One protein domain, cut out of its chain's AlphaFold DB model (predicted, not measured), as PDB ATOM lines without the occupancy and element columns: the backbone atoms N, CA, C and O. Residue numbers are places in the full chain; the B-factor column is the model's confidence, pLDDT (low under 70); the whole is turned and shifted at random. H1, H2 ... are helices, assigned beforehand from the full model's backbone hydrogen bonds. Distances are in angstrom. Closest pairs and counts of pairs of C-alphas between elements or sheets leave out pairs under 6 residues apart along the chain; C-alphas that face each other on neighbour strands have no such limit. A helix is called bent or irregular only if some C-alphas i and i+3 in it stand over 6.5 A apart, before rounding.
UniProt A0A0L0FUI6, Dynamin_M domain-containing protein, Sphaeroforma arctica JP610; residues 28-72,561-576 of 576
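AT A GLANCE: This is residues 28 to 72 and 561 to 576 of the 576 residues of the protein "Dynamin_M domain-containing protein" of Sphaeroforma arctica JP610 (UniProt A0A0L0FUI6). One long helix, H1, bent near its middle, makes the length of a thin rod, and a short helix, H2, packs along one side of it just past the bend, running back the opposite way. Residues 28 to 39 at one end of the rod and 59 to 72 at the other stand free. The printed part has 61 residues with two named helices, H1 then H2, and no named strand; the class is all helix. The whole is extended, with a radius of gyration of the C-alphas of 17.8 A and spans of 59 by 24 by 17 A.

HOW THE PARTS SIT: H1, residues 28 to 68, was assigned as one helix by its hydrogen bonds, but it is bent: C-alphas 45 and 48 are 7.1 A apart. Its arms H1a, residues 28 to 45, and H1b, residues 48 to 68, stand at a steep tilt of 40 degrees. H2, residues 561 to 571, touches H1b, which meets it with residues 48 to 55 alone; the closest C-alphas, of Ala 51 and Leu 564, are 5.9 A apart. H1b and H2 run opposite ways at a shallow tilt of 18 degrees. H1a and H2 are close but not clearly touching, with the C-alphas of Lys 44 and Asn 571 closest at 7.2 A. Every O i to N i+4 pair is within hydrogen-bond range in H1a and H2, and 15 of 17 are in H1b.

IN THESE COORDINATES: H1a is 25.2 A long from C-alpha 28 at (37.964, 24.754, 2.443) to C-alpha 45. H1b is 30.8 A long and ends with C-alpha 68 at (-15.475, 10.445, 15.674). H2 is 15.1 A long and ends with C-alpha 571 at (22.976, 7.464, 16.667).

THE WHOLE: The C-alphas of Thr 28 and Leu 72 are the two farthest apart, at 60.6 A. Residues 73 to 560 are not printed, and C-alphas 72 and 561 are 26.7 A apart across the cut. Mean pLDDT of the printed part is 86.5; residues 70 to 72 and 572 to 576 are under 70.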
ATOM      1  N   THR A  28      39.336  25.126   2.798       89.25
ATOM      2  CA  THR A  28      37.964  24.754   2.443       89.25
ATOM      3  C   THR A  28      37.657  23.303   2.812       89.25
ATOM      4  O   THR A  28      36.527  22.985   3.178       89.25
ATOM      5  N   ALA A  29      38.659  22.417   2.802       84.94
ATOM      6  CA  ALA A  29      38.506  21.042   3.280       84.94
ATOM      7  C   ALA A  29      38.163  20.986   4.782       84.94
ATOM      8  O   ALA A  29      37.167  20.370   5.160       84.94
ATOM      9  N   ALA A  30      38.915  21.694   5.633       87.19
ATOM     10  CA  ALA A  30      38.638  21.752   7.069       87.19
ATOM     11  C   ALA A  30      37.338  22.505   7.387       87.19
ATOM     12  O   ALA A  30      36.665  22.199   8.372       87.19
ATOM     13  N   LEU A  31      36.958  23.502   6.579       89.44
ATOM     14  CA  LEU A  31      35.634  24.124   6.671       89.44
ATOM     15  C   LEU A  31      34.520  23.112   6.359       89.44
ATOM     16  O   LEU A  31      33.596  22.983   7.155       89.44
ATOM     17  N   SER A  32      34.636  22.347   5.270       90.75
ATOM     18  CA  SER A  32      33.657  21.320   4.890       90.75
ATOM     19  C   SER A  32      33.476  20.265   5.984       90.75
ATOM     20  O   SER A  32      32.343  19.980   6.363       90.75
ATOM     21  N   SER A  33      34.565  19.729   6.545       89.75
ATOM     22  CA  SER A  33      34.483  18.742   7.634       89.75
ATOM     23  C   SER A  33      33.832  19.316   8.897       89.75
ATOM     24  O   SER A  33      33.028  18.636   9.529       89.75
ATOM     25  N   ARG A  34      34.110  20.583   9.245       90.75
ATOM     26  CA  ARG A  34      33.445  21.271  10.369       90.75
ATOM     27  C   ARG A  34      31.964  21.534  10.103       90.75
ATOM     28  O   ARG A  34      31.168  21.396  11.024       90.75
ATOM     29  N   LEU A  35      31.577  21.881   8.875       94.56
ATOM     30  CA  LEU A  35      30.168  22.060   8.510       94.56
ATOM     31  C   LEU A  35      29.396  20.741   8.615       94.56
ATOM     32  O   LEU A  35      28.340  20.728   9.239       94.56
ATOM     33  N   VAL A  36      29.950  19.633   8.110       93.62
ATOM     34  CA  VAL A  36      29.346  18.295   8.249       93.62
ATOM     35  C   VAL A  36      29.259  17.875   9.720       93.62
ATOM     36  O   VAL A  36      28.200  17.432  10.156       93.62
ATOM     37  N   ALA A  37      30.315  18.075  10.516       90.25
ATOM     38  CA  ALA A  37      30.297  17.760  11.948       90.25
ATOM     39  C   ALA A  37      29.269  18.605  12.728       90.25
ATOM     40  O   ALA A  37      28.538  18.071  13.561       90.25
ATOM     41  N   ASN A  38      29.159  19.902  12.425       94.12
ATOM     42  CA  ASN A  38      28.173  20.794  13.039       94.12
ATOM     43  C   ASN A  38      26.738  20.451  12.609       94.12
ATOM     44  O   ASN A  38      25.838  20.493  13.443       94.12
ATOM     45  N   GLN A  39      26.517  20.085  11.341       94.81
ATOM     46  CA  GLN A  39      25.220  19.608  10.852       94.81
ATOM     47  C   GLN A  39      24.832  18.286  11.518       94.81
ATOM     48  O   GLN A  39      23.726  18.184  12.039       94.81
ATOM     49  N   TYR A  40      25.741  17.308  11.574       93.00
ATOM     50  CA  TYR A  40      25.507  16.030  12.248       93.00
ATOM     51  C   TYR A  40      25.196  16.222  13.735       93.00
ATOM     52  O   TYR A  40      24.205  15.682  14.222       93.00
ATOM     53  N   LYS A  41      25.968  17.062  14.442       91.62
ATOM     54  CA  LYS A  41      25.674  17.412  15.835       91.62
ATOM     55  C   LYS A  41      24.306  18.085  15.973       91.62
ATOM     56  O   LYS A  41      23.513  17.656  16.799       91.62
ATOM     57  N   HIS A  42      23.996  19.089  15.154       95.00
ATOM     58  CA  HIS A  42      22.701  19.769  15.211       95.00
ATOM     59  C   HIS A  42      21.530  18.810  14.945       95.00
ATOM     60  O   HIS A  42      20.513  18.893  15.633       95.00
ATOM     61  N   ILE A  43      21.683  17.868  14.009       92.50
ATOM     62  CA  ILE A  43      20.713  16.796  13.762       92.50
ATOM     63  C   ILE A  43      20.587  15.907  15.006       92.50
ATOM     64  O   ILE A  43      19.472  15.738  15.487       92.50
ATOM     65  N   LYS A  44      21.695  15.406  15.570       92.00
ATOM     66  CA  LYS A  44      21.713  14.547  16.771       92.00
ATOM     67  C   LYS A  44      21.063  15.222  17.988       92.00
ATOM     68  O   LYS A  44      20.229  14.602  18.641       92.00
ATOM     69  N   ASP A  45      21.366  16.496  18.230       92.50
ATOM     70  CA  ASP A  45      20.791  17.299  19.319       92.50
ATOM     71  C   ASP A  45      19.283  17.581  19.100       92.50
ATOM     72  O   ASP A  45      18.510  17.680  20.056       92.50
ATOM     73  N   THR A  46      18.835  17.694  17.843       95.00
ATOM     74  CA  THR A  46      17.446  18.057  17.485       95.00
ATOM     75  C   THR A  46      16.524  16.841  17.310       95.00
ATOM     76  O   THR A  46      15.316  16.952  17.540       95.00
ATOM     77  N   LEU A  47      17.059  15.671  16.943       94.19
ATOM     78  CA  LEU A  47      16.286  14.463  16.622       94.19
ATOM     79  C   LEU A  47      15.324  14.029  17.747       94.19
ATOM     80  O   LEU A  47      14.150  13.806  17.445       94.19
ATOM     81  N   PRO A  48      15.728  13.988  19.039       92.38
ATOM     82  CA  PRO A  48      14.825  13.608  20.129       92.38
ATOM     83  C   PRO A  48      13.688  14.619  20.339       92.38
ATOM     84  O   PRO A  48      12.567  14.245  20.686       92.38
ATOM     85  N   ILE A  49      13.952  15.907  20.086       94.81
ATOM     86  CA  ILE A  49      12.959  16.987  20.196       94.81
ATOM     87  C   ILE A  49      11.903  16.845  19.092       94.81
ATOM     88  O   ILE A  49      10.713  17.045  19.343       94.81
ATOM     89  N   VAL A  50      12.317  16.473  17.877       95.62
ATOM     90  CA  VAL A  50      11.401  16.183  16.762       95.62
ATOM     91  C   VAL A  50      10.621  14.897  17.026       95.62
ATOM     92  O   VAL A  50       9.396  14.919  16.925       95.62
ATOM     93  N   ALA A  51      11.282  13.815  17.450       93.81
ATOM     94  CA  ALA A  51      10.635  12.544  17.782       93.81
ATOM     95  C   ALA A  51       9.538  12.708  18.848       93.81
ATOM     96  O   ALA A  51       8.437  12.178  18.675       93.81
ATOM     97  N   LYS A  52       9.794  13.512  19.894       95.19
ATOM     98  CA  LYS A  52       8.775  13.871  20.887       95.19
ATOM     99  C   LYS A  52       7.622  14.670  20.271       95.19
ATOM    100  O   LYS A  52       6.475  14.290  20.461       95.19
ATOM    101  N   LYS A  53       7.895  15.729  19.498       96.88
ATOM    102  CA  LYS A  53       6.838  16.534  18.849       96.88
ATOM    103  C   LYS A  53       5.958  15.712  17.901       96.88
ATOM    104  O   LYS A  53       4.768  15.996  17.781       96.88
ATOM    105  N   VAL A  54       6.523  14.705  17.232       96.94
ATOM    106  CA  VAL A  54       5.760  13.750  16.415       96.94
ATOM    107  C   VAL A  54       4.862  12.885  17.306       96.94
ATOM    108  O   VAL A  54       3.679  12.771  17.004       96.94
ATOM    109  N   LEU A  55       5.368  12.360  18.428       96.06
ATOM    110  CA  LEU A  55       4.584  11.568  19.388       96.06
ATOM    111  C   LEU A  55       3.446  12.371  20.044       96.06
ATOM    112  O   LEU A  55       2.302  11.916  20.056       96.06
ATOM    113  N   ASP A  56       3.726  13.594  20.503       96.75
ATOM    114  CA  ASP A  56       2.720  14.522  21.045       96.75
ATOM    115  C   ASP A  56       1.588  14.758  20.013       96.75
ATOM    116  O   ASP A  56       0.404  14.829  20.352       96.75
ATOM    117  N   LYS A  57       1.939  14.822  18.718       97.19
ATOM    118  CA  LYS A  57       0.992  15.033  17.612       97.19
ATOM    119  C   LYS A  57       0.279  13.760  17.142       97.19
ATOM    120  O   LYS A  57      -0.840  13.869  16.647       97.19
ATOM    121  N   ILE A  58       0.876  12.577  17.318       97.19
ATOM    122  CA  ILE A  58       0.192  11.280  17.187       97.19
ATOM    123  C   ILE A  58      -0.944  11.221  18.207       97.19
ATOM    124  O   ILE A  58      -2.086  11.005  17.810       97.19
ATOM    125  N   SER A  59      -0.664  11.532  19.477       95.44
ATOM    126  CA  SER A  59      -1.679  11.551  20.536       95.44
ATOM    127  C   SER A  59      -2.824  12.526  20.221       95.44
ATOM    128  O   SER A  59      -3.985  12.135  20.275       95.44
ATOM    129  N   GLU A  60      -2.535  13.756  19.774       96.00
ATOM    130  CA  GLU A  60      -3.579  14.715  19.357       96.00
ATOM    131  C   GLU A  60      -4.434  14.215  18.169       96.00
ATOM    132  O   GLU A  60      -5.611  14.564  18.057       96.00
ATOM    133  N   LEU A  61      -3.860  13.423  17.256       95.19
ATOM    134  CA  LEU A  61      -4.589  12.837  16.125       95.19
ATOM    135  C   LEU A  61      -5.427  11.623  16.549       95.19
ATOM    136  O   LEU A  61      -6.562  11.492  16.094       95.19
ATOM    137  N   GLU A  62      -4.918  10.778  17.442       93.44
ATOM    138  CA  GLU A  62      -5.664   9.666  18.050       93.44
ATOM    139  C   GLU A  62      -6.854  10.187  18.859       93.44
ATOM    140  O   GLU A  62      -7.976   9.713  18.682       93.44
ATOM    141  N   ASP A  63      -6.635  11.238  19.649       90.75
ATOM    142  CA  ASP A  63      -7.655  11.906  20.454       90.75
ATOM    143  C   ASP A  63      -8.696  12.660  19.605       90.75
ATOM    144  O   ASP A  63      -9.787  12.972  20.078       90.75
ATOM    145  N   LYS A  64      -8.399  12.931  18.327       89.19
ATOM    146  CA  LYS A  64      -9.376  13.413  17.337       89.19
ATOM    147  C   LYS A  64     -10.140  12.265  16.691       89.19
ATOM    148  O   LYS A  64     -11.365  12.310  16.661       89.19
ATOM    149  N   VAL A  65      -9.453  11.219  16.225       88.19
ATOM    150  CA  VAL A  65     -10.091  10.036  15.616       88.19
ATOM    151  C   VAL A  65     -11.036   9.336  16.605       88.19
ATOM    152  O   VAL A  65     -12.133   8.940  16.213       88.19
ATOM    153  N   SER A  66     -10.685   9.255  17.891       83.00
ATOM    154  CA  SER A  66     -11.525   8.643  18.934       83.00
ATOM    155  C   SER A  66     -12.855   9.378  19.167       83.00
ATOM    156  O   SER A  66     -13.866   8.741  19.468       83.00
ATOM    157  N   ARG A  67     -12.898  10.706  18.973       80.81
ATOM    158  CA  ARG A  67     -14.125  11.522  19.099       80.81
ATOM    159  C   ARG A  67     -15.137  11.213  17.997       80.81
ATOM    160  O   ARG A  67     -16.336  11.203  18.273       80.81
ATOM    161  N   TYR A  68     -14.654  10.928  16.788       74.00
ATOM    162  CA  TYR A  68     -15.475  10.445  15.674       74.00
ATOM    163  C   TYR A  68     -15.910   8.981  15.860       74.00
ATOM    164  O   TYR A  68     -17.017   8.620  15.468       74.00
ATOM    165  N   GLY A  69     -15.073   8.162  16.504       70.12
ATOM    166  CA  GLY A  69     -15.342   6.749  16.777       70.12
ATOM    167  C   GLY A  69     -15.222   5.847  15.544       70.12
ATOM    168  O   GLY A  69     -14.770   6.259  14.470       70.12
ATOM    169  N   ASP A  70     -15.628   4.587  15.698       66.50
ATOM    170  CA  ASP A  70     -15.598   3.607  14.614       66.50
ATOM    171  C   ASP A  70     -16.742   3.838  13.621       66.50
ATOM    172  O   ASP A  70     -17.835   3.302  13.752       66.50
ATOM    173  N   MET A  71     -16.467   4.639  12.588       64.94
ATOM    174  CA  MET A  71     -17.412   4.927  11.497       64.94
ATOM    175  C   MET A  71     -17.819   3.707  10.652       64.94
ATOM    176  O   MET A  71     -18.763   3.806   9.873       64.94
ATOM    177  N   LEU A  72     -17.116   2.576  10.769       64.00
ATOM    178  CA  LEU A  72     -17.410   1.335  10.042       64.00
ATOM    179  C   LEU A  72     -18.297   0.402  10.880       64.00
ATOM    180  O   LEU A  72     -17.959  -0.758  11.096       64.00
ATOM    181  N   HIS A 561       7.557   8.457  13.122       96.25
ATOM    182  CA  HIS A 561       8.000   8.154  14.488       96.25
ATOM    183  C   HIS A 561       8.808   6.849  14.568       96.25
ATOM    184  O   HIS A 561       9.782   6.790  15.321       96.25
ATOM    185  N   GLN A 562       8.453   5.831  13.778       95.81
ATOM    186  CA  GLN A 562       9.210   4.584  13.646       95.81
ATOM    187  C   GLN A 562      10.621   4.872  13.102       95.81
ATOM    188  O   GLN A 562      11.609   4.479  13.726       95.81
ATOM    189  N   GLU A 563      10.726   5.625  12.001       94.94
ATOM    190  CA  GLU A 563      12.007   6.031  11.400       94.94
ATOM    191  C   GLU A 563      12.865   6.860  12.366       94.94
ATOM    192  O   GLU A 563      14.040   6.551  12.582       94.94
ATOM    193  N   LEU A 564      12.275   7.876  13.009       92.62
ATOM    194  CA  LEU A 564      12.967   8.705  14.001       92.62
ATOM    195  C   LEU A 564      13.439   7.886  15.209       92.62
ATOM    196  O   LEU A 564      14.524   8.144  15.726       92.62
ATOM    197  N   THR A 565      12.668   6.888  15.646       91.81
ATOM    198  CA  THR A 565      13.053   6.007  16.760       91.81
ATOM    199  C   THR A 565      14.254   5.141  16.389       91.81
ATOM    200  O   THR A 565      15.212   5.078  17.161       91.81
ATOM    201  N   VAL A 566      14.259   4.545  15.190       93.25
ATOM    202  CA  VAL A 566      15.414   3.792  14.670       93.25
ATOM    203  C   VAL A 566      16.645   4.697  14.552       93.25
ATOM    204  O   VAL A 566      17.723   4.315  15.000       93.25
ATOM    205  N   ALA A 567      16.489   5.919  14.038       88.81
ATOM    206  CA  ALA A 567      17.588   6.872  13.882       88.81
ATOM    207  C   ALA A 567      18.141   7.404  15.224       88.81
ATOM    208  O   ALA A 567      19.347   7.618  15.356       88.81
ATOM    209  N   VAL A 568      17.299   7.587  16.250       88.69
ATOM    210  CA  VAL A 568      17.757   7.891  17.622       88.69
ATOM    211  C   VAL A 568      18.522   6.701  18.209       88.69
ATOM    212  O   VAL A 568      19.584   6.894  18.799       88.69
ATOM    213  N   GLN A 569      18.030   5.473  18.021       88.12
ATOM    214  CA  GLN A 569      18.696   4.264  18.511       88.12
ATOM    215  C   GLN A 569      20.056   4.041  17.835       88.12
ATOM    216  O   GLN A 569      21.036   3.792  18.534       88.12
ATOM    217  N   SER A 570      20.161   4.201  16.511       85.44
ATOM    218  CA  SER A 570      21.431   4.034  15.791       85.44
ATOM    219  C   SER A 570      22.466   5.102  16.152       85.44
ATOM    220  O   SER A 570      23.638   4.779  16.328       85.44
ATOM    221  N   ASN A 571      22.057   6.364  16.331       73.25
ATOM    222  CA  ASN A 571      22.976   7.464  16.667       73.25
ATOM    223  C   ASN A 571      23.574   7.375  18.087       73.25
ATOM    224  O   ASN A 571      24.555   8.070  18.374       73.25
ATOM    225  N   ASN A 572      23.020   6.519  18.953       62.94
ATOM    226  CA  ASN A 572      23.570   6.200  20.275       62.94
ATOM    227  C   ASN A 572      24.622   5.071  20.245       62.94
ATOM    228  O   ASN A 572      25.277   4.838  21.253       62.94
ATOM    229  N   ILE A 573      24.794   4.370  19.115       54.47
ATOM    230  CA  ILE A 573      25.733   3.238  18.971       54.47
ATOM    231  C   ILE A 573      27.114   3.700  18.450       54.47
ATOM    232  O   ILE A 573      28.082   2.952  18.516       54.47
ATOM    233  N   VAL A 574      27.227   4.942  17.961       51.34
ATOM    234  CA  VAL A 574      28.415   5.470  17.250       51.34
ATOM    235  C   VAL A 574      29.348   6.313  18.151       51.34
ATOM    236  O   VAL A 574      30.342   6.849  17.675       51.34
ATOM    237  N   ASP A 575      29.067   6.417  19.455       43.28
ATOM    238  CA  ASP A 575      29.903   7.142  20.437       43.28
ATOM    239  C   ASP A 575      30.852   6.195  21.226       43.28
ATOM    240  O   ASP A 575      31.057   6.382  22.427       43.28
ATOM    241  N   VAL A 576      31.402   5.160  20.568       33.38
ATOM    242  CA  VAL A 576      32.327   4.152  21.146       33.38
ATOM    243  C   VAL A 576      33.682   4.184  20.443       33.38
ATOM    244  O   VAL A 576      33.685   4.074  19.197       33.38
TER     245      VAL A 576